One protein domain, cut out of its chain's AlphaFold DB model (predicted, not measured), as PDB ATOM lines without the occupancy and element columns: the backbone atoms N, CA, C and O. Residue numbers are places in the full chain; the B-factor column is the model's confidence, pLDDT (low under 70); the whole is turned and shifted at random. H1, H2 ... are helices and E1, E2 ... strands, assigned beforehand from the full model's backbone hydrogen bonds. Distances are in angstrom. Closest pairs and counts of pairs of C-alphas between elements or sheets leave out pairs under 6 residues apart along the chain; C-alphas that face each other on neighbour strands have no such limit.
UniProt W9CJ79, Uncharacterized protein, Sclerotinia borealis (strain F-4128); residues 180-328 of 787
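What this domain is: This is residues 180 to 328 of the 787 residues of an uncharacterized protein of Sclerotinia borealis (strain F-4128) (UniProt W9CJ79). A strongly twisted sheet of four strands curls round helix H1, and a small sheet of three strands, E4, E5 and E7, is partly face to face with it on the side of E3. Helix H2 lies beside the sheet's strands at one end, near the start of E1 and the end of E2. The printed part has 149 residues, with two named helices and seven named strands in the order E1 E2 H1 E3 E4 E5 H2 E6 E7; the class is mixed, helices and strands. Both sheets are mixed, in the orders E2 E1 E6 E3 and E4 E5 E7. The whole is compact, with a radius of gyration of the C-alphas of 15.8 A and spans of 48 by 36 by 27 A.

How they stand to each other: In the larger sheet, E2, residues 193 to 201, is antiparallel to E1, residues 180 to 187, with N 182 and O 199 2.8 A apart, and the two form a hairpin. E6, residues 306 to 313, is parallel to E1, with N 307 and O 183 at 2.8 A. E3, residues 233 to 241, is antiparallel to E6, with N 308 and O 239 at 2.7 A, and bends by 61 degrees at residue 236. H1, residues 207 to 222, is on this sheet; its closest C-alphas to E3 are those of Gln 215 and Ile 235, 6.7 A. E2, H1 and E3 form a split strand-helix-strand unit, two strands running the same way with E1 and E6 between them, and its crossover is right-handed. H2, residues 282 to 296, is on the same sheet, and the two helices on one face make two layers. H2 only just touches H1, with 3 pairs of C-alphas within 8 A, the closest Leu 207 and Glu 284 at 6.0 A; their lines are about perpendicular at 78 degrees. In the second sheet, E4, residues 257 to 260, and E5, residues 271 to 276, form an antiparallel hairpin, with N 275 and O 257 at 2.8 A. E7, residues 324 to 327, is parallel to E5, with N 326 and O 274 at 2.9 A. The two sheets form a sandwich, two sheets face to face, and the parts of them that face each other are 9.0 A apart centre to centre; the closest C-alphas of E3 and E5 are those of Arg 236 and Val 274, 6.7 A. Every O i to N i+4 pair is within hydrogen-bond range in H1 and H2.

Where its parts are: E1 begins at C-alpha 180, (-6.848, -31.748, -17.163), and is 22.6 A long. E2 is 22.2 A, E3 21.8 A and E6 22.4 A. H1 is 22.6 A and begins at C-alpha 207, (2.133, -44.130, -22.666); H2 is 20.9 A. E4, E5 and E7 are 9.7, 13.8 and 9.9 A; E7 ends at C-alpha 327, (5.922, -53.379, -23.098).

The domain as a whole: The C-alphas farthest apart are those of Thr 264 and Leu 296, 49.7 A. The printed part has no cut. The link from E3 to E4, residues 242 to 256, is long; its residues 254 to 255 pair with residues 237 to 238 of E3. The mean pLDDT of the printed part is 73.2, and among the 50 residues under 70 are 242 to 250, 261 to 272 and 315 to 325.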
ATOM      1  N   LYS A 180      -5.558 -31.825 -16.469       77.00
ATOM      2  CA  LYS A 180      -6.848 -31.748 -17.163       77.00
ATOM      3  C   LYS A 180      -7.606 -33.069 -17.019       77.00
ATOM      4  O   LYS A 180      -7.050 -34.102 -17.403       77.00
ATOM      5  N   PRO A 181      -8.849 -33.069 -16.504       80.56
ATOM      6  CA  PRO A 181      -9.687 -34.258 -16.513       80.56
ATOM      7  C   PRO A 181     -10.150 -34.562 -17.943       80.56
ATOM      8  O   PRO A 181     -10.558 -33.668 -18.687       80.56
ATOM      9  N   VAL A 182     -10.091 -35.833 -18.326       83.31
ATOM     10  CA  VAL A 182     -10.397 -36.335 -19.671       83.31
ATOM     11  C   VAL A 182     -11.309 -37.549 -19.555       83.31
ATOM     12  O   VAL A 182     -11.077 -38.439 -18.732       83.31
ATOM     13  N   ALA A 183     -12.367 -37.576 -20.366       84.25
ATOM     14  CA  ALA A 183     -13.313 -38.683 -20.386       84.25
ATOM     15  C   ALA A 183     -12.718 -39.887 -21.130       84.25
ATOM     16  O   ALA A 183     -12.067 -39.745 -22.165       84.25
ATOM     17  N   VAL A 184     -12.968 -41.085 -20.616       84.50
ATOM     18  CA  VAL A 184     -12.499 -42.355 -21.174       84.50
ATOM     19  C   VAL A 184     -13.717 -43.214 -21.462       84.50
ATOM     20  O   VAL A 184     -14.461 -43.541 -20.544       84.50
ATOM     21  N   VAL A 185     -13.914 -43.615 -22.714       84.31
ATOM     22  CA  VAL A 185     -15.044 -44.458 -23.119       84.31
ATOM     23  C   VAL A 185     -14.512 -45.735 -23.752       84.31
ATOM     24  O   VAL A 185     -13.906 -45.698 -24.823       84.31
ATOM     25  N   ALA A 186     -14.739 -46.871 -23.096       83.00
ATOM     26  CA  ALA A 186     -14.341 -48.171 -23.622       83.00
ATOM     27  C   ALA A 186     -15.457 -48.796 -24.469       83.00
ATOM     28  O   ALA A 186     -16.644 -48.607 -24.202       83.00
ATOM     29  N   TYR A 187     -15.059 -49.557 -25.487       81.62
ATOM     30  CA  TYR A 187     -15.939 -50.265 -26.413       81.62
ATOM     31  C   TYR A 187     -15.468 -51.712 -26.597       81.62
ATOM     32  O   TYR A 187     -14.262 -51.969 -26.617       81.62
ATOM     33  N   ASP A 188     -16.416 -52.638 -26.760       73.88
ATOM     34  CA  ASP A 188     -16.132 -54.045 -27.052       73.88
ATOM     35  C   ASP A 188     -15.721 -54.275 -28.520       73.88
ATOM     36  O   ASP A 188     -15.758 -53.379 -29.367       73.88
ATOM     37  N   GLU A 189     -15.383 -55.527 -28.833       69.06
ATOM     38  CA  GLU A 189     -15.042 -56.008 -30.181       69.06
ATOM     39  C   GLU A 189     -16.139 -55.763 -31.237       69.06
ATOM     40  O   GLU A 189     -15.863 -55.829 -32.434       69.06
ATOM     41  N   LYS A 190     -17.384 -55.507 -30.815       70.69
ATOM     42  CA  LYS A 190     -18.539 -55.237 -31.684       70.69
ATOM     43  C   LYS A 190     -18.826 -53.740 -31.831       70.69
ATOM     44  O   LYS A 190     -19.738 -53.375 -32.567       70.69
ATOM     45  N   GLY A 191     -18.087 -52.879 -31.131       66.25
ATOM     46  CA  GLY A 191     -18.312 -51.435 -31.093       66.25
ATOM     47  C   GLY A 191     -19.404 -50.980 -30.119       66.25
ATOM     48  O   GLY A 191     -19.735 -49.795 -30.117       66.25
ATOM     49  N   GLY A 192     -19.942 -51.869 -29.278       71.88
ATOM     50  CA  GLY A 192     -20.840 -51.498 -28.187       71.88
ATOM     51  C   GLY A 192     -20.059 -50.848 -27.046       71.88
ATOM     52  O   GLY A 192     -18.989 -51.329 -26.677       71.88
ATOM     53  N   GLN A 193     -20.564 -49.747 -26.485       79.81
ATOM     54  CA  GLN A 193     -19.917 -49.096 -25.341       79.81
ATOM     55  C   GLN A 193     -19.942 -50.031 -24.127       79.81
ATOM     56  O   GLN A 193     -21.009 -50.445 -23.675       79.81
ATOM     57  N   THR A 194     -18.767 -50.348 -23.583       70.81
ATOM     58  CA  THR A 194     -18.642 -51.136 -22.358       70.81
ATOM     59  C   THR A 194     -18.682 -50.231 -21.140       70.81
ATOM     60  O   THR A 194     -19.564 -50.422 -20.307       70.81
ATOM     61  N   SER A 195     -17.780 -49.251 -21.022       75.81
ATOM     62  CA  SER A 195     -17.649 -48.398 -19.830       75.81
ATOM     63  C   SER A 195     -17.441 -46.914 -20.139       75.81
ATOM     64  O   SER A 195     -17.194 -46.517 -21.277       75.81
ATOM     65  N   CYS A 196     -17.563 -46.091 -19.095       81.94
ATOM     66  CA  CYS A 196     -17.152 -44.694 -19.076       81.94
ATOM     67  C   CYS A 196     -16.391 -44.438 -17.766       81.94
ATOM     68  O   CYS A 196     -16.844 -44.874 -16.708       81.94
ATOM     69  N   HIS A 197     -15.248 -43.761 -17.841       84.25
ATOM     70  CA  HIS A 197     -14.412 -43.361 -16.708       84.25
ATOM     71  C   HIS A 197     -13.865 -41.944 -16.947       84.25
ATOM     72  O   HIS A 197     -14.040 -41.371 -18.024       84.25
ATOM     73  N   GLN A 198     -13.164 -41.386 -15.964       85.69
ATOM     74  CA  GLN A 198     -12.484 -40.096 -16.068       85.69
ATOM     75  C   GLN A 198     -11.059 -40.245 -15.527       85.69
ATOM     76  O   GLN A 198     -10.868 -40.882 -14.492       85.69
ATOM     77  N   ILE A 199     -10.067 -39.690 -16.226       85.75
ATOM     78  CA  ILE A 199      -8.666 -39.660 -15.776       85.75
ATOM     79  C   ILE A 199      -8.125 -38.234 -15.806       85.75
ATOM     80  O   ILE A 199      -8.517 -37.446 -16.666       85.75
ATOM     81  N   ASN A 200      -7.187 -37.912 -14.919       86.00
ATOM     82  CA  ASN A 200      -6.455 -36.649 -14.972       86.00
ATOM     83  C   ASN A 200      -5.171 -36.841 -15.785       86.00
ATOM     84  O   ASN A 200      -4.347 -37.697 -15.460       86.00
ATOM     85  N   LEU A 201      -4.984 -36.042 -16.837       83.81
ATOM     86  CA  LEU A 201      -3.734 -36.019 -17.592       83.81
ATOM     87  C   LEU A 201      -2.693 -35.170 -16.858       83.81
ATOM     88  O   LEU A 201      -2.796 -33.941 -16.827       83.81
ATOM     89  N   THR A 202      -1.672 -35.830 -16.314       84.12
ATOM     90  CA  THR A 202      -0.476 -35.208 -15.727       84.12
ATOM     91  C   THR A 202       0.687 -35.213 -16.726       84.12
ATOM     92  O   THR A 202       0.694 -35.977 -17.692       84.12
ATOM     93  N   ILE A 203       1.685 -34.347 -16.522       80.44
ATOM     94  CA  ILE A 203       2.846 -34.238 -17.428       80.44
ATOM     95  C   ILE A 203       3.777 -35.467 -17.380       80.44
ATOM     96  O   ILE A 203       4.526 -35.698 -18.329       80.44
ATOM     97  N   ASP A 204       3.687 -36.277 -16.322       82.88
ATOM     98  CA  ASP A 204       4.496 -37.484 -16.104       82.88
ATOM     99  C   ASP A 204       3.815 -38.781 -16.593       82.88
ATOM    100  O   ASP A 204       4.402 -39.859 -16.507       82.88
ATOM    101  N   LEU A 205       2.585 -38.702 -17.117       86.00
ATOM    102  CA  LEU A 205       1.824 -39.859 -17.602       86.00
ATOM    103  C   LEU A 205       2.358 -40.343 -18.965       86.00
ATOM    104  O   LEU A 205       1.831 -39.958 -20.014       86.00
ATOM    105  N   ASP A 206       3.430 -41.140 -18.965       87.81
ATOM    106  CA  ASP A 206       3.954 -41.833 -20.157       87.81
ATOM    107  C   ASP A 206       2.929 -42.827 -20.744       87.81
ATOM    108  O   ASP A 206       1.934 -43.175 -20.094       87.81
ATOM    109  N   LEU A 207       3.119 -43.270 -21.994       87.56
ATOM    110  CA  LEU A 207       2.133 -44.130 -22.666       87.56
ATOM    111  C   LEU A 207       1.962 -45.460 -21.921       87.56
ATOM    112  O   LEU A 207       0.854 -45.986 -21.810       87.56
ATOM    113  N   LYS A 208       3.046 -45.978 -21.340       87.56
ATOM    114  CA  LYS A 208       3.021 -47.173 -20.495       87.56
ATOM    115  C   LYS A 208       2.124 -46.991 -19.266       87.56
ATOM    116  O   LYS A 208       1.312 -47.866 -18.972       87.56
ATOM    117  N   SER A 209       2.255 -45.888 -18.535       87.38
ATOM    118  CA  SER A 209       1.438 -45.606 -17.348       87.38
ATOM    119  C   SER A 209      -0.009 -45.315 -17.724       87.38
ATOM    120  O   SER A 209      -0.901 -45.787 -17.024       87.38
ATOM    121  N   LEU A 210      -0.257 -44.652 -18.862       89.19
ATOM    122  CA  LEU A 210      -1.599 -44.532 -19.435       89.19
ATOM    123  C   LEU A 210      -2.231 -45.920 -19.627       89.19
ATOM    124  O   LEU A 210      -3.304 -46.172 -19.087       89.19
ATOM    125  N   ILE A 211      -1.572 -46.836 -20.344       88.06
ATOM    126  CA  ILE A 211      -2.128 -48.170 -20.632       88.06
ATOM    127  C   ILE A 211      -2.384 -48.962 -19.341       88.06
ATOM    128  O   ILE A 211      -3.429 -49.600 -19.231       88.06
ATOM    129  N   ASN A 212      -1.493 -48.886 -18.343       86.88
ATOM    130  CA  ASN A 212      -1.716 -49.541 -17.048       86.88
ATOM    131  C   ASN A 212      -2.923 -48.946 -16.299       86.88
ATOM    132  O   ASN A 212      -3.810 -49.700 -15.918       86.88
ATOM    133  N   VAL A 213      -3.015 -47.616 -16.159       87.50
ATOM    134  CA  VAL A 213      -4.149 -46.942 -15.490       87.50
ATOM    135  C   VAL A 213      -5.475 -47.246 -16.193       87.50
ATOM    136  O   VAL A 213      -6.478 -47.535 -15.542       87.50
ATOM    137  N   LEU A 214      -5.490 -47.219 -17.528       87.69
ATOM    138  CA  LEU A 214      -6.677 -47.550 -18.314       87.69
ATOM    139  C   LEU A 214      -7.061 -49.033 -18.190       87.69
ATOM    140  O   LEU A 214      -8.252 -49.344 -18.140       87.69
ATOM    141  N   GLN A 215      -6.086 -49.946 -18.123       86.88
ATOM    142  CA  GLN A 215      -6.353 -51.368 -17.909       86.88
ATOM    143  C   GLN A 215      -6.883 -51.616 -16.494       86.88
ATOM    144  O   GLN A 215      -7.878 -52.315 -16.362       86.88
ATOM    145  N   ASP A 216      -6.297 -51.002 -15.460       85.06
ATOM    146  CA  ASP A 216      -6.760 -51.121 -14.072       85.06
ATOM    147  C   ASP A 216      -8.214 -50.649 -13.906       85.06
ATOM    148  O   ASP A 216      -8.968 -51.262 -13.151       85.06
ATOM    149  N   LEU A 217      -8.644 -49.609 -14.630       84.94
ATOM    150  CA  LEU A 217     -10.039 -49.144 -14.643       84.94
ATOM    151  C   LEU A 217     -11.008 -50.169 -15.266       84.94
ATOM    152  O   LEU A 217     -12.130 -50.331 -14.781       84.94
ATOM    153  N   ILE A 218     -10.578 -50.884 -16.311       82.69
ATOM    154  CA  ILE A 218     -11.358 -51.963 -16.940       82.69
ATOM    155  C   ILE A 218     -11.393 -53.194 -16.022       82.69
ATOM    156  O   ILE A 218     -12.472 -53.703 -15.723       82.69
ATOM    157  N   ASP A 219     -10.235 -53.614 -15.508       82.00
ATOM    158  CA  ASP A 219     -10.063 -54.740 -14.583       82.00
ATOM    159  C   ASP A 219     -10.869 -54.548 -13.283       82.00
ATOM    160  O   ASP A 219     -11.459 -55.502 -12.777       82.00
ATOM    161  N   GLN A 220     -10.929 -53.328 -12.736       79.38
ATOM    162  CA  GLN A 220     -11.775 -53.000 -11.580       79.38
ATOM    163  C   GLN A 220     -13.260 -53.187 -11.898       79.38
ATOM    164  O   GLN A 220     -13.989 -53.784 -11.106       79.38
ATOM    165  N   ARG A 221     -13.702 -52.734 -13.075       74.50
ATOM    166  CA  ARG A 221     -15.102 -52.827 -13.493       74.50
ATOM    167  C   ARG A 221     -15.539 -54.253 -13.838       74.50
ATOM    168  O   ARG A 221     -16.681 -54.618 -13.581       74.50
ATOM    169  N   GLU A 222     -14.651 -55.086 -14.375       72.31
ATOM    170  CA  GLU A 222     -14.915 -56.522 -14.564       72.31
ATOM    171  C   GLU A 222     -15.156 -57.265 -13.243       72.31
ATOM    172  O   GLU A 222     -15.881 -58.262 -13.216       72.31
ATOM    173  N   ARG A 223     -14.559 -56.776 -12.149       70.62
ATOM    174  CA  ARG A 223     -14.726 -57.319 -10.795       70.62
ATOM    175  C   ARG A 223     -16.012 -56.830 -10.117       70.62
ATOM    176  O   ARG A 223     -16.365 -57.364  -9.065       70.62
ATOM    177  N   GLU A 224     -16.738 -55.864 -10.690       71.00
ATOM    178  CA  GLU A 224     -18.039 -55.462 -10.154       71.00
ATOM    179  C   GLU A 224     -19.089 -56.575 -10.350       71.00
ATOM    180  O   GLU A 224     -19.319 -57.027 -11.477       71.00
ATOM    181  N   PRO A 225     -19.830 -56.977  -9.300       59.50
ATOM    182  CA  PRO A 225     -20.861 -58.017  -9.408       59.50
ATOM    183  C   PRO A 225     -22.081 -57.589 -10.249       59.50
ATOM    184  O   PRO A 225     -22.930 -58.420 -10.570       59.50
ATOM    185  N   SER A 226     -22.167 -56.304 -10.609       64.69
ATOM    186  CA  SER A 226     -23.148 -55.713 -11.524       64.69
ATOM    187  C   SER A 226     -22.929 -56.140 -12.986       64.69
ATOM    188  O   SER A 226     -23.883 -56.187 -13.773       64.69
ATOM    189  N   TYR A 227     -21.684 -56.440 -13.379       64.81
ATOM    190  CA  TYR A 227     -21.307 -56.529 -14.785       64.81
ATOM    191  C   TYR A 227     -21.583 -57.916 -15.378       64.81
ATOM    192  O   TYR A 227     -20.978 -58.929 -15.031       64.81
ATOM    193  N   LYS A 228     -22.503 -57.964 -16.349       55.41
ATOM    194  CA  LYS A 228     -22.917 -59.213 -17.017       55.41
ATOM    195  C   LYS A 228     -21.866 -59.763 -17.998       55.41
ATOM    196  O   LYS A 228     -21.975 -60.910 -18.428       55.41
ATOM    197  N   GLY A 229     -20.848 -58.975 -18.354       58.84
ATOM    198  CA  GLY A 229     -19.797 -59.338 -19.307       58.84
ATOM    199  C   GLY A 229     -18.641 -60.118 -18.680       58.84
ATOM    200  O   GLY A 229     -17.524 -59.616 -18.655       58.84
ATOM    201  N   LYS A 230     -18.879 -61.342 -18.187       57.81
ATOM    202  CA  LYS A 230     -17.816 -62.175 -17.596       57.81
ATOM    203  C   LYS A 230     -16.767 -62.604 -18.633       57.81
ATOM    204  O   LYS A 230     -17.039 -63.412 -19.526       57.81
ATOM    205  N   GLY A 231     -15.552 -62.097 -18.470       62.97
ATOM    206  CA  GLY A 231     -14.378 -62.425 -19.273       62.97
ATOM    207  C   GLY A 231     -13.428 -61.237 -19.316       62.97
ATOM    208  O   GLY A 231     -13.888 -60.102 -19.326       62.97
ATOM    209  N   ARG A 232     -12.126 -61.515 -19.332       72.50
ATOM    210  CA  ARG A 232     -11.090 -60.492 -19.218       72.50
ATOM    211  C   ARG A 232     -10.855 -59.785 -20.550       72.50
ATOM    212  O   ARG A 232     -10.683 -60.452 -21.571       72.50
ATOM    213  N   PHE A 233     -10.850 -58.461 -20.552       79.50
ATOM    214  CA  PHE A 233     -10.667 -57.621 -21.731       79.50
ATOM    215  C   PHE A 233      -9.319 -56.899 -21.673       79.50
ATOM    216  O   PHE A 233      -8.983 -56.265 -20.678       79.50
ATOM    217  N   LEU A 234      -8.553 -56.956 -22.763       83.31
ATOM    218  CA  LEU A 234      -7.313 -56.194 -22.925       83.31
ATOM    219  C   LEU A 234      -7.559 -55.005 -23.851       83.31
ATOM    220  O   LEU A 234      -8.233 -55.139 -24.875       83.31
ATOM    221  N   ILE A 235      -6.995 -53.841 -23.527       84.75
ATOM    222  CA  ILE A 235      -6.977 -52.693 -24.447       84.75
ATOM    223  C   ILE A 235      -6.176 -53.068 -25.701       84.75
ATOM    224  O   ILE A 235      -5.039 -53.518 -25.595       84.75
ATOM    225  N   ARG A 236      -6.759 -52.855 -26.884       84.56
ATOM    226  CA  ARG A 236      -6.091 -53.003 -28.185       84.56
ATOM    227  C   ARG A 236      -5.686 -51.656 -28.779       84.56
ATOM    228  O   ARG A 236      -4.612 -51.560 -29.358       84.56
ATOM    229  N   SER A 237      -6.539 -50.636 -28.692       86.50
ATOM    230  CA  SER A 237      -6.204 -49.312 -29.225       86.50
ATOM    231  C   SER A 237      -6.866 -48.155 -28.486       86.50
ATOM    232  O   SER A 237      -7.955 -48.302 -27.926       86.50
ATOM    233  N   VAL A 238      -6.184 -47.007 -28.507       86.94
ATOM    234  CA  VAL A 238      -6.634 -45.719 -27.964       86.94
ATOM    235  C   VAL A 238      -6.830 -44.737 -29.127       86.94
ATOM    236  O   VAL A 238      -5.877 -44.233 -29.714       86.94
ATOM    237  N   ASP A 239      -8.088 -44.499 -29.481       84.62
ATOM    238  CA  ASP A 239      -8.572 -43.508 -30.453       84.62
ATOM    239  C   ASP A 239      -8.845 -42.205 -29.671       84.62
ATOM    240  O   ASP A 239      -9.562 -42.236 -28.671       84.62
ATOM    241  N   ILE A 240      -8.215 -41.082 -30.039       79.44
ATOM    242  CA  ILE A 240      -8.316 -39.818 -29.285       79.44
ATOM    243  C   ILE A 240      -9.177 -38.831 -30.063       79.44
ATOM    244  O   ILE A 240      -8.862 -38.494 -31.203       79.44
ATOM    245  N   ARG A 241     -10.253 -38.351 -29.433       74.12
ATOM    246  CA  ARG A 241     -11.246 -37.479 -30.067       74.12
ATOM    247  C   ARG A 241     -11.306 -36.136 -29.366       74.12
ATOM    248  O   ARG A 241     -11.723 -36.060 -28.217       74.12
ATOM    249  N   SER A 242     -10.890 -35.085 -30.057       63.72
ATOM    250  CA  SER A 242     -10.903 -33.692 -29.607       63.72
ATOM    251  C   SER A 242     -12.254 -32.988 -29.800       63.72
ATOM    252  O   SER A 242     -12.379 -31.804 -29.494       63.72
ATOM    253  N   GLY A 243     -13.270 -33.678 -30.328       53.84
ATOM    254  CA  GLY A 243     -14.614 -33.132 -30.544       53.84
ATOM    255  C   GLY A 243     -14.757 -32.360 -31.858       53.84
ATOM    256  O   GLY A 243     -15.869 -32.211 -32.365       53.84
ATOM    257  N   HIS A 244     -13.644 -31.956 -32.474       52.09
ATOM    258  CA  HIS A 244     -13.604 -31.516 -33.866       52.09
ATOM    259  C   HIS A 244     -13.605 -32.743 -34.785       52.09
ATOM    260  O   HIS A 244     -12.558 -33.222 -35.219       52.09
ATOM    261  N   GLY A 245     -14.805 -33.236 -35.103       44.09
ATOM    262  CA  GLY A 245     -15.043 -34.508 -35.804       44.09
ATOM    263  C   GLY A 245     -14.477 -34.657 -37.226       44.09
ATOM    264  O   GLY A 245     -14.703 -35.703 -37.841       44.09
ATOM    265  N   GLU A 246     -13.762 -33.653 -37.736       46.06
ATOM    266  CA  GLU A 246     -12.958 -33.693 -38.967       46.06
ATOM    267  C   GLU A 246     -11.456 -33.857 -38.667       46.06
ATOM    268  O   GLU A 246     -10.815 -34.716 -39.270       46.06
ATOM    269  N   MET A 247     -10.911 -33.129 -37.680       50.25
ATOM    270  CA  MET A 247      -9.511 -33.279 -37.242       50.25
ATOM    271  C   MET A 247      -9.264 -34.643 -36.582       50.25
ATOM    272  O   MET A 247      -8.231 -35.271 -36.801       50.25
ATOM    273  N   ASP A 248     -10.258 -35.158 -35.854       53.06
ATOM    274  CA  ASP A 248     -10.219 -36.475 -35.201       53.06
ATOM    275  C   ASP A 248     -10.108 -37.661 -36.190       53.06
ATOM    276  O   ASP A 248     -10.014 -38.810 -35.765       53.06
ATOM    277  N   ARG A 249     -10.156 -37.416 -37.511       55.91
ATOM    278  CA  ARG A 249     -10.089 -38.456 -38.555       55.91
ATOM    279  C   ARG A 249      -8.746 -38.545 -39.278       55.91
ATOM    280  O   ARG A 249      -8.515 -39.543 -39.957       55.91
ATOM    281  N   SER A 250      -7.885 -37.533 -39.169       64.94
ATOM    282  CA  SER A 250      -6.546 -37.549 -39.777       64.94
ATOM    283  C   SER A 250      -5.481 -38.114 -38.841       64.94
ATOM    284  O   SER A 250      -4.494 -38.671 -39.312       64.94
ATOM    285  N   PHE A 251      -5.663 -37.990 -37.528       78.62
ATOM    286  CA  PHE A 251      -4.711 -38.490 -36.538       78.62
ATOM    287  C   PHE A 251      -4.767 -40.025 -36.381       78.62
ATOM    288  O   PHE A 251      -5.859 -40.600 -36.373       78.62
ATOM    289  N   PRO A 252      -3.619 -40.713 -36.227       82.69
ATOM    290  CA  PRO A 252      -3.593 -42.154 -36.003       82.69
ATOM    291  C   PRO A 252      -4.076 -42.512 -34.589       82.69
ATOM    292  O   PRO A 252      -3.690 -41.888 -33.597       82.69
ATOM    293  N   ALA A 253      -4.885 -43.567 -34.481       84.88
ATOM    294  CA  ALA A 253      -5.165 -44.202 -33.195       84.88
ATOM    295  C   ALA A 253      -3.911 -44.937 -32.696       84.88
ATOM    296  O   ALA A 253      -3.190 -45.544 -33.486       84.88
ATOM    297  N   ILE A 254      -3.668 -44.911 -31.385       86.75
ATOM    298  CA  ILE A 254      -2.536 -45.602 -30.764       86.75
ATOM    299  C   ILE A 254      -2.887 -47.092 -30.672       86.75
ATOM    300  O   ILE A 254      -3.653 -47.487 -29.793       86.75
ATOM    301  N   GLU A 255      -2.385 -47.914 -31.595       85.56
ATOM    302  CA  GLU A 255      -2.681 -49.355 -31.653       85.56
ATOM    303  C   GLU A 255      -1.553 -50.222 -31.067       85.56
ATOM    304  O   GLU A 255      -0.399 -50.140 -31.490       85.56
ATOM    305  N   GLY A 256      -1.912 -51.108 -30.135       82.56
ATOM    306  CA  GLY A 256      -1.074 -52.205 -29.658       82.56
ATOM    307  C   GLY A 256      -1.243 -53.455 -30.527       82.56
ATOM    308  O   GLY A 256      -2.342 -53.780 -30.987       82.56
ATOM    309  N   ALA A 257      -0.152 -54.184 -30.754       80.75
ATOM    310  CA  ALA A 257      -0.159 -55.386 -31.581       80.75
ATOM    311  C   ALA A 257      -0.686 -56.594 -30.786       80.75
ATOM    312  O   ALA A 257      -0.130 -56.982 -29.762       80.75
ATOM    313  N   VAL A 258      -1.773 -57.208 -31.256       78.56
ATOM    314  CA  VAL A 258      -2.377 -58.371 -30.588       78.56
ATOM    315  C   VAL A 258      -1.566 -59.634 -30.888       78.56
ATOM    316  O   VAL A 258      -1.327 -59.965 -32.048       78.56
ATOM    317  N   ILE A 259      -1.186 -60.367 -29.841       74.56
ATOM    318  CA  ILE A 259      -0.640 -61.723 -29.935       74.56
ATOM    319  C   ILE A 259      -1.763 -62.695 -29.573       74.56
ATOM    320  O   ILE A 259      -2.170 -62.797 -28.412       74.56
ATOM    321  N   GLU A 260      -2.274 -63.399 -30.578       72.94
ATOM    322  CA  GLU A 260      -3.278 -64.453 -30.413       72.94
ATOM    323  C   GLU A 260      -2.679 -65.691 -29.728       72.94
ATOM    324  O   GLU A 260      -1.501 -66.016 -29.906       72.94
ATOM    325  N   ALA A 261      -3.498 -66.404 -28.951       60.81
ATOM    326  CA  ALA A 261      -3.099 -67.688 -28.382       60.81
ATOM    327  C   ALA A 261      -2.859 -68.739 -29.494       60.81
ATOM    328  O   ALA A 261      -3.578 -68.745 -30.498       60.81
ATOM    329  N   PRO A 262      -1.901 -69.676 -29.340       53.81
ATOM    330  CA  PRO A 262      -1.666 -70.741 -30.317       53.81
ATOM    331  C   PRO A 262      -2.857 -71.717 -30.364       53.81
ATOM    332  O   PRO A 262      -2.968 -72.624 -29.539       53.81
ATOM    333  N   GLN A 263      -3.763 -71.514 -31.324       52.91
ATOM    334  CA  GLN A 263      -5.081 -72.152 -31.318       52.91
ATOM    335  C   GLN A 263      -5.045 -73.671 -31.529       52.91
ATOM    336  O   GLN A 263      -4.469 -74.185 -32.487       52.91
ATOM    337  N   THR A 264      -5.771 -74.383 -30.665       42.66
ATOM    338  CA  THR A 264      -6.094 -75.815 -30.789       42.66
ATOM    339  C   THR A 264      -7.570 -76.071 -31.129       42.66
ATOM    340  O   THR A 264      -7.980 -77.225 -31.236       42.66
ATOM    341  N   SER A 265      -8.386 -75.023 -31.312       43.69
ATOM    342  CA  SER A 265      -9.813 -75.131 -31.654       43.69
ATOM    343  C   SER A 265     -10.295 -73.949 -32.509       43.69
ATOM    344  O   SER A 265      -9.716 -72.871 -32.463       43.69
ATOM    345  N   LEU A 266     -11.352 -74.159 -33.306       46.84
ATOM    346  CA  LEU A 266     -11.831 -73.238 -34.355       46.84
ATOM    347  C   LEU A 266     -12.690 -72.043 -33.865       46.84
ATOM    348  O   LEU A 266     -13.370 -71.402 -34.666       46.84
ATOM    349  N   SER A 267     -12.733 -71.743 -32.565       51.19
ATOM    350  CA  SER A 267     -13.727 -70.824 -31.985       51.19
ATOM    351  C   SER A 267     -13.174 -69.440 -31.615       51.19
ATOM    352  O   SER A 267     -12.959 -69.165 -30.437       51.19
ATOM    353  N   ARG A 268     -13.089 -68.556 -32.626       52.84
ATOM    354  CA  ARG A 268     -12.672 -67.130 -32.578       52.84
ATOM    355  C   ARG A 268     -11.206 -66.885 -32.177       52.84
ATOM    356  O   ARG A 268     -10.695 -67.594 -31.315       52.84
ATOM    357  N   PRO A 269     -10.541 -65.849 -32.727       52.41
ATOM    358  CA  PRO A 269      -9.279 -65.377 -32.171       52.41
ATOM    359  C   PRO A 269      -9.531 -64.816 -30.767       52.41
ATOM    360  O   PRO A 269     -10.406 -63.974 -30.572       52.41
ATOM    361  N   LEU A 270      -8.774 -65.309 -29.792       61.97
ATOM    362  CA  LEU A 270      -8.717 -64.772 -28.437       61.97
ATOM    363  C   LEU A 270      -7.295 -64.256 -28.214       61.97
ATOM    364  O   LEU A 270      -6.314 -64.940 -28.532       61.97
ATOM    365  N   ALA A 271      -7.177 -63.038 -27.691       64.94
ATOM    366  CA  ALA A 271      -5.882 -62.439 -27.406       64.94
ATOM    367  C   ALA A 271      -5.231 -63.158 -26.216       64.94
ATOM    368  O   ALA A 271      -5.889 -63.397 -25.209       64.94
ATOM    369  N   GLN A 272      -3.941 -63.474 -26.293       67.31
ATOM    370  CA  GLN A 272      -3.175 -63.878 -25.109       67.31
ATOM    371  C   GLN A 272      -2.408 -62.680 -24.530       67.31
ATOM    372  O   GLN A 272      -2.313 -62.526 -23.313       67.31
ATOM    373  N   TRP A 273      -1.900 -61.809 -25.406       76.06
ATOM    374  CA  TRP A 273      -1.172 -60.598 -25.032       76.06
ATOM    375  C   TRP A 273      -1.462 -59.452 -26.003       76.06
ATOM    376  O   TRP A 273      -1.840 -59.685 -27.152       76.06
ATOM    377  N   VAL A 274      -1.202 -58.219 -25.571       80.44
ATOM    378  CA  VAL A 274      -1.066 -57.058 -26.464       80.44
ATOM    379  C   VAL A 274       0.317 -56.445 -26.252       80.44
ATOM    380  O   VAL A 274       0.690 -56.126 -25.123       80.44
ATOM    381  N   THR A 275       1.109 -56.319 -27.316       80.56
ATOM    382  CA  THR A 275       2.428 -55.675 -27.281       80.56
ATOM    383  C   THR A 275       2.335 -54.190 -27.613       80.56
ATOM    384  O   THR A 275       1.733 -53.797 -28.613       80.56
ATOM    385  N   TRP A 276       2.999 -53.365 -26.804       81.94
ATOM    386  CA  TRP A 276       3.065 -51.913 -26.971       81.94
ATOM    387  C   TRP A 276       4.518 -51.441 -27.058       81.94
ATOM    388  O   TRP A 276       5.352 -51.783 -26.215       81.94
ATOM    389  N   ASP A 277       4.825 -50.627 -28.068       80.94
ATOM    390  CA  ASP A 277       6.129 -49.981 -28.240       80.94
ATOM    391  C   ASP A 277       6.231 -48.653 -27.468       80.94
ATOM    392  O   ASP A 277       6.279 -47.567 -28.041       80.94
ATOM    393  N   CYS A 278       6.250 -48.760 -26.137       77.56
ATOM    394  CA  CYS A 278       6.528 -47.655 -25.208       77.56
ATOM    395  C   CYS A 278       8.046 -47.451 -25.013       77.56
ATOM    396  O   CYS A 278       8.544 -47.379 -23.887       77.56
ATOM    397  N   SER A 279       8.807 -47.464 -26.110       74.12
ATOM    398  CA  SER A 279      10.209 -47.026 -26.152       74.12
ATOM    399  C   SER A 279      10.286 -45.562 -26.626       74.12
ATOM    400  O   SER A 279       9.263 -44.998 -26.995       74.12
ATOM    401  N   GLU A 280      11.466 -44.923 -26.679       70.12
ATOM    402  CA  GLU A 280      11.634 -43.537 -27.201       70.12
ATOM    403  C   GLU A 280      11.339 -43.395 -28.731       70.12
ATOM    404  O   GLU A 280      11.821 -42.470 -29.386       70.12
ATOM    405  N   GLY A 281      10.565 -44.315 -29.323       79.00
ATOM    406  CA  GLY A 281      10.122 -44.341 -30.720       79.00
ATOM    407  C   GLY A 281       8.897 -43.456 -31.024       79.00
ATOM    408  O   GLY A 281       8.424 -42.699 -30.172       79.00
ATOM    409  N   PRO A 282       8.357 -43.508 -32.256       80.38
ATOM    410  CA  PRO A 282       7.388 -42.519 -32.736       80.38
ATOM    411  C   PRO A 282       6.037 -42.563 -32.005       80.38
ATOM    412  O   PRO A 282       5.394 -41.527 -31.878       80.38
ATOM    413  N   MET A 283       5.616 -43.717 -31.475       84.69
ATOM    414  CA  MET A 283       4.328 -43.859 -30.781       84.69
ATOM    415  C   MET A 283       4.319 -43.206 -29.385       84.69
ATOM    416  O   MET A 283       3.356 -42.529 -29.029       84.69
ATOM    417  N   GLU A 284       5.402 -43.347 -28.615       85.81
ATOM    418  CA  GLU A 284       5.575 -42.660 -27.323       85.81
ATOM    419  C   GLU A 284       5.739 -41.148 -27.528       85.81
ATOM    420  O   GLU A 284       5.114 -40.353 -26.828       85.81
ATOM    421  N   ASN A 285       6.521 -40.727 -28.530       86.25
ATOM    422  CA  ASN A 285       6.653 -39.308 -28.875       86.25
ATOM    423  C   ASN A 285       5.298 -38.700 -29.287       86.25
ATOM    424  O   ASN A 285       4.943 -37.625 -28.805       86.25
ATOM    425  N   TYR A 286       4.513 -39.413 -30.101       88.81
ATOM    426  CA  TYR A 286       3.162 -39.008 -30.496       88.81
ATOM    427  C   TYR A 286       2.234 -38.847 -29.288       88.81
ATOM    428  O   TYR A 286       1.604 -37.797 -29.152       88.81
ATOM    429  N   TRP A 287       2.205 -39.822 -28.371       89.88
ATOM    430  CA  TRP A 287       1.446 -39.694 -27.124       89.88
ATOM    431  C   TRP A 287       1.876 -38.466 -26.315       89.88
ATOM    432  O   TRP A 287       1.020 -37.695 -25.888       89.88
ATOM    433  N   ASN A 288       3.181 -38.235 -26.141       88.75
ATOM    434  CA  ASN A 288       3.673 -37.098 -25.364       88.75
ATOM    435  C   ASN A 288       3.269 -35.746 -25.983       88.75
ATOM    436  O   ASN A 288       2.766 -34.890 -25.256       88.75
ATOM    437  N   TYR A 289       3.397 -35.559 -27.304       87.12
ATOM    438  CA  TYR A 289       2.925 -34.331 -27.960       87.12
ATOM    439  C   TYR A 289       1.395 -34.188 -27.909       87.12
ATOM    440  O   TYR A 289       0.906 -33.102 -27.606       87.12
ATOM    441  N   TYR A 290       0.623 -35.262 -28.128       86.75
ATOM    442  CA  TYR A 290      -0.844 -35.202 -28.053       86.75
ATOM    443  C   TYR A 290      -1.314 -34.880 -26.622       86.75
ATOM    444  O   TYR A 290      -2.185 -34.034 -26.425       86.75
ATOM    445  N   ARG A 291      -0.702 -35.490 -25.598       86.94
ATOM    446  CA  ARG A 291      -0.980 -35.227 -24.176       86.94
ATOM    447  C   ARG A 291      -0.720 -33.765 -23.807       86.94
ATOM    448  O   ARG A 291      -1.596 -33.136 -23.215       86.94
ATOM    449  N   ILE A 292       0.433 -33.220 -24.206       84.38
ATOM    450  CA  ILE A 292       0.774 -31.797 -24.035       84.38
ATOM    451  C   ILE A 292      -0.276 -30.920 -24.733       84.38
ATOM    452  O   ILE A 292      -0.806 -29.996 -24.121       84.38
ATOM    453  N   ALA A 293      -0.658 -31.242 -25.970       81.81
ATOM    454  CA  ALA A 293      -1.661 -30.483 -26.711       81.81
ATOM    455  C   ALA A 293      -3.056 -30.530 -26.046       81.81
ATOM    456  O   ALA A 293      -3.734 -29.504 -25.959       81.81
ATOM    457  N   MET A 294      -3.478 -31.684 -25.509       81.56
ATOM    458  CA  MET A 294      -4.710 -31.807 -24.713       81.56
ATOM    459  C   MET A 294      -4.662 -30.942 -23.451       81.56
ATOM    460  O   MET A 294      -5.644 -30.251 -23.172       81.56
ATOM    461  N   GLN A 295      -3.542 -30.939 -22.720       80.44
ATOM    462  CA  GLN A 295      -3.341 -30.094 -21.536       80.44
ATOM    463  C   GLN A 295      -3.363 -28.595 -21.882       80.44
ATOM    464  O   GLN A 295      -4.014 -27.831 -21.175       80.44
ATOM    465  N   LEU A 296      -2.729 -28.180 -22.988       75.94
ATOM    466  CA  LEU A 296      -2.688 -26.779 -23.437       75.94
ATOM    467  C   LEU A 296      -4.026 -26.253 -23.977       75.94
ATOM    468  O   LEU A 296      -4.277 -25.055 -23.884       75.94
ATOM    469  N   GLY A 297      -4.886 -27.110 -24.545       66.56
ATOM    470  CA  GLY A 297      -6.220 -26.675 -24.974       66.56
ATOM    471  C   GLY A 297      -6.893 -27.420 -26.125       66.56
ATOM    472  O   GLY A 297      -8.022 -27.063 -26.461       66.56
ATOM    473  N   ILE A 298      -6.295 -28.467 -26.711       65.75
ATOM    474  CA  ILE A 298      -7.021 -29.304 -27.683       65.75
ATOM    475  C   ILE A 298      -8.303 -29.848 -27.032       65.75
ATOM    476  O   ILE A 298      -8.308 -30.317 -25.885       65.75
ATOM    477  N   GLY A 299      -9.407 -29.729 -27.771       55.38
ATOM    478  CA  GLY A 299     -10.736 -30.140 -27.334       55.38
ATOM    479  C   GLY A 299     -11.357 -29.280 -26.232       55.38
ATOM    480  O   GLY A 299     -12.105 -29.813 -25.416       55.38
ATOM    481  N   ILE A 300     -11.091 -27.965 -26.173       56.66
ATOM    482  CA  ILE A 300     -11.961 -27.024 -25.430       56.66
ATOM    483  C   ILE A 300     -13.251 -26.797 -26.244       56.66
ATOM    484  O   ILE A 300     -13.474 -25.782 -26.897       56.66
ATOM    485  N   VAL A 301     -14.086 -27.829 -26.204       56.47
ATOM    486  CA  VAL A 301     -15.442 -27.966 -26.753       56.47
ATOM    487  C   VAL A 301     -16.296 -28.463 -25.569       56.47
ATOM    488  O   VAL A 301     -15.733 -29.146 -24.712       56.47
ATOM    489  N   PRO A 302     -17.611 -28.179 -25.454       51.84
ATOM    490  CA  PRO A 302     -18.425 -28.575 -24.288       51.84
ATOM    491  C   PRO A 302     -18.339 -30.049 -23.838       51.84
ATOM    492  O   PRO A 302     -18.601 -30.329 -22.674       51.84
ATOM    493  N   ASN A 303     -17.935 -30.975 -24.715       55.22
ATOM    494  CA  ASN A 303     -17.784 -32.402 -24.398       55.22
ATOM    495  C   ASN A 303     -16.345 -32.823 -24.015       55.22
ATOM    496  O   ASN A 303     -16.127 -33.980 -23.663       55.22
ATOM    497  N   GLY A 304     -15.370 -31.907 -24.085       63.81
ATOM    498  CA  GLY A 304     -13.949 -32.170 -23.835       63.81
ATOM    499  C   GLY A 304     -13.272 -33.085 -24.872       63.81
ATOM    500  O   GLY A 304     -13.911 -33.544 -25.822       63.81
ATOM    501  N   PRO A 305     -11.968 -33.379 -24.700       71.44
ATOM    502  CA  PRO A 305     -11.339 -34.514 -25.358       71.44
ATOM    503  C   PRO A 305     -11.807 -35.838 -24.722       71.44
ATOM    504  O   PRO A 305     -12.017 -35.922 -23.509       71.44
ATOM    505  N   ILE A 306     -11.937 -36.881 -25.544       80.25
ATOM    506  CA  ILE A 306     -12.414 -38.214 -25.155       80.25
ATOM    507  C   ILE A 306     -11.430 -39.282 -25.651       80.25
ATOM    508  O   ILE A 306     -11.142 -39.369 -26.846       80.25
ATOM    509  N   LEU A 307     -10.955 -40.138 -24.743       84.44
ATOM    510  CA  LEU A 307     -10.169 -41.333 -25.062       84.44
ATOM    511  C   LEU A 307     -11.111 -42.511 -25.341       84.44
ATOM    512  O   LEU A 307     -11.683 -43.102 -24.424       84.44
ATOM    513  N   LYS A 308     -11.273 -42.863 -26.617       85.81
ATOM    514  CA  LYS A 308     -12.034 -44.026 -27.077       85.81
ATOM    515  C   LYS A 308     -11.149 -45.274 -27.056       85.81
ATOM    516  O   LYS A 308     -10.295 -45.460 -27.919       85.81
ATOM    517  N   LEU A 309     -11.386 -46.169 -26.099       86.44
ATOM    518  CA  LEU A 309     -10.671 -47.444 -26.012       86.44
ATOM    519  C   LEU A 309     -11.406 -48.515 -26.817       86.44
ATOM    520  O   LEU A 309     -12.620 -48.667 -26.677       86.44
ATOM    521  N   ARG A 310     -10.683 -49.306 -27.609       84.75
ATOM    522  CA  ARG A 310     -11.194 -50.561 -28.182       84.75
ATOM    523  C   ARG A 310     -10.560 -51.723 -27.435       84.75
ATOM    524  O   ARG A 310      -9.333 -51.766 -27.330       84.75
ATOM    525  N   THR A 311     -11.363 -52.654 -26.930       83.94
ATOM    526  CA  THR A 311     -10.859 -53.846 -26.238       83.94
ATOM    527  C   THR A 311     -10.961 -55.107 -27.096       83.94
ATOM    528  O   THR A 311     -11.732 -55.178 -28.052       83.94
ATOM    529  N   VAL A 312     -10.155 -56.109 -26.749       81.19
ATOM    530  CA  VAL A 312     -10.222 -57.485 -27.261       81.19
ATOM    531  C   VAL A 312     -10.378 -58.455 -26.099       81.19
ATOM    532  O   VAL A 312      -9.886 -58.199 -24.996       81.19
ATOM    533  N   LYS A 313     -11.066 -59.573 -26.321       77.94
ATOM    534  CA  LYS A 313     -11.273 -60.584 -25.290       77.94
ATOM    535  C   LYS A 313     -10.020 -61.449 -25.130       77.94
ATOM    536  O   LYS A 313      -9.519 -62.036 -26.091       77.94
ATOM    537  N   CYS A 314      -9.536 -61.540 -23.896       72.25
ATOM    538  CA  CYS A 314      -8.433 -62.411 -23.519       72.25
ATOM    539  C   CYS A 314      -8.868 -63.884 -23.551       72.25
ATOM    540  O   CYS A 314     -10.027 -64.207 -23.260       72.25
ATOM    541  N   GLN A 315      -7.939 -64.784 -23.867       61.09
ATOM    542  CA  GLN A 315      -8.142 -66.208 -23.647       61.09
ATOM    543  C   GLN A 315      -8.057 -66.539 -22.147       61.09
ATOM    544  O   GLN A 315      -7.174 -66.053 -21.441       61.09
ATOM    545  N   ASP A 316      -8.982 -67.399 -21.722       54.47
ATOM    546  CA  ASP A 316      -9.097 -68.054 -20.420       54.47
ATOM    547  C   ASP A 316      -9.333 -67.165 -19.179       54.47
ATOM    548  O   ASP A 316      -9.462 -65.940 -19.226       54.47
ATOM    549  N   ILE A 317      -9.609 -67.861 -18.076       49.84
ATOM    550  CA  ILE A 317     -10.168 -67.352 -16.817       49.84
ATOM    551  C   ILE A 317      -9.010 -66.929 -15.888       49.84
ATOM    552  O   ILE A 317      -7.868 -67.326 -16.113       49.84
ATOM    553  N   TYR A 318      -9.290 -66.146 -14.836       47.84
ATOM    554  CA  TYR A 318      -8.302 -65.605 -13.877       47.84
ATOM    555  C   TYR A 318      -7.352 -66.636 -13.208       47.84
ATOM    556  O   TYR A 318      -6.417 -66.224 -12.525       47.84
ATOM    557  N   ASP A 319      -7.561 -67.944 -13.400       43.53
ATOM    558  CA  ASP A 319      -6.834 -69.045 -12.747       43.53
ATOM    559  C   ASP A 319      -5.699 -69.673 -13.596       43.53
ATOM    560  O   ASP A 319      -4.995 -70.567 -13.123       43.53
ATOM    561  N   SER A 320      -5.502 -69.235 -14.846       44.09
ATOM    562  CA  SER A 320      -4.424 -69.697 -15.750       44.09
ATOM    563  C   SER A 320      -3.515 -68.546 -16.205       44.09
ATOM    564  O   SER A 320      -3.930 -67.394 -16.135       44.09
ATOM    565  N   GLU A 321      -2.273 -68.858 -16.624       48.91
ATOM    566  CA  GLU A 321      -1.140 -67.910 -16.766       48.91
ATOM    567  C   GLU A 321      -1.531 -66.483 -17.214       48.91
ATOM    568  O   GLU A 321      -2.199 -66.321 -18.238       48.91
ATOM    569  N   PRO A 322      -1.104 -65.433 -16.481       51.38
ATOM    570  CA  PRO A 322      -1.707 -64.108 -16.579       51.38
ATOM    571  C   PRO A 322      -1.342 -63.393 -17.884       51.38
ATOM    572  O   PRO A 322      -0.370 -62.640 -17.934       51.38
ATOM    573  N   GLY A 323      -2.179 -63.565 -18.913       54.88
ATOM    574  CA  GLY A 323      -2.167 -62.739 -20.125       54.88
ATOM    575  C   GLY A 323      -2.271 -61.242 -19.804       54.88
ATOM    576  O   GLY A 323      -2.695 -60.855 -18.709       54.88
ATOM    577  N   GLY A 324      -1.876 -60.371 -20.728       69.00
ATOM    578  CA  GLY A 324      -1.800 -58.939 -20.433       69.00
ATOM    579  C   GLY A 324      -1.021 -58.103 -21.442       69.00
ATOM    580  O   GLY A 324      -0.821 -58.498 -22.591       69.00
ATOM    581  N   HIS A 325      -0.566 -56.937 -20.984       69.50
ATOM    582  CA  HIS A 325       0.228 -56.005 -21.784       69.50
ATOM    583  C   HIS A 325       1.721 -56.317 -21.680       69.50
ATOM    584  O   HIS A 325       2.273 -56.416 -20.585       69.50
ATOM    585  N   ILE A 326       2.382 -56.438 -22.829       72.44
ATOM    586  CA  ILE A 326       3.836 -56.588 -22.940       72.44
ATOM    587  C   ILE A 326       4.406 -55.273 -23.473       72.44
ATOM    588  O   ILE A 326       4.077 -54.843 -24.575       72.44
ATOM    589  N   TYR A 327       5.292 -54.641 -22.709       76.94
ATOM    590  CA  TYR A 327       5.922 -53.379 -23.098       76.94
ATOM    591  C   TYR A 327       7.309 -53.632 -23.695       76.94
ATOM    592  O   TYR A 327       8.180 -54.191 -23.024       76.94
ATOM    593  N   ASN A 328       7.535 -53.201 -24.937       67.44
ATOM    594  CA  ASN A 328       8.832 -53.325 -25.600       67.44
ATOM    595  C   ASN A 328       9.831 -52.315 -25.011       67.44
ATOM    596  O   ASN A 328       9.972 -51.195 -25.494       67.44
TER     597      ASN A 328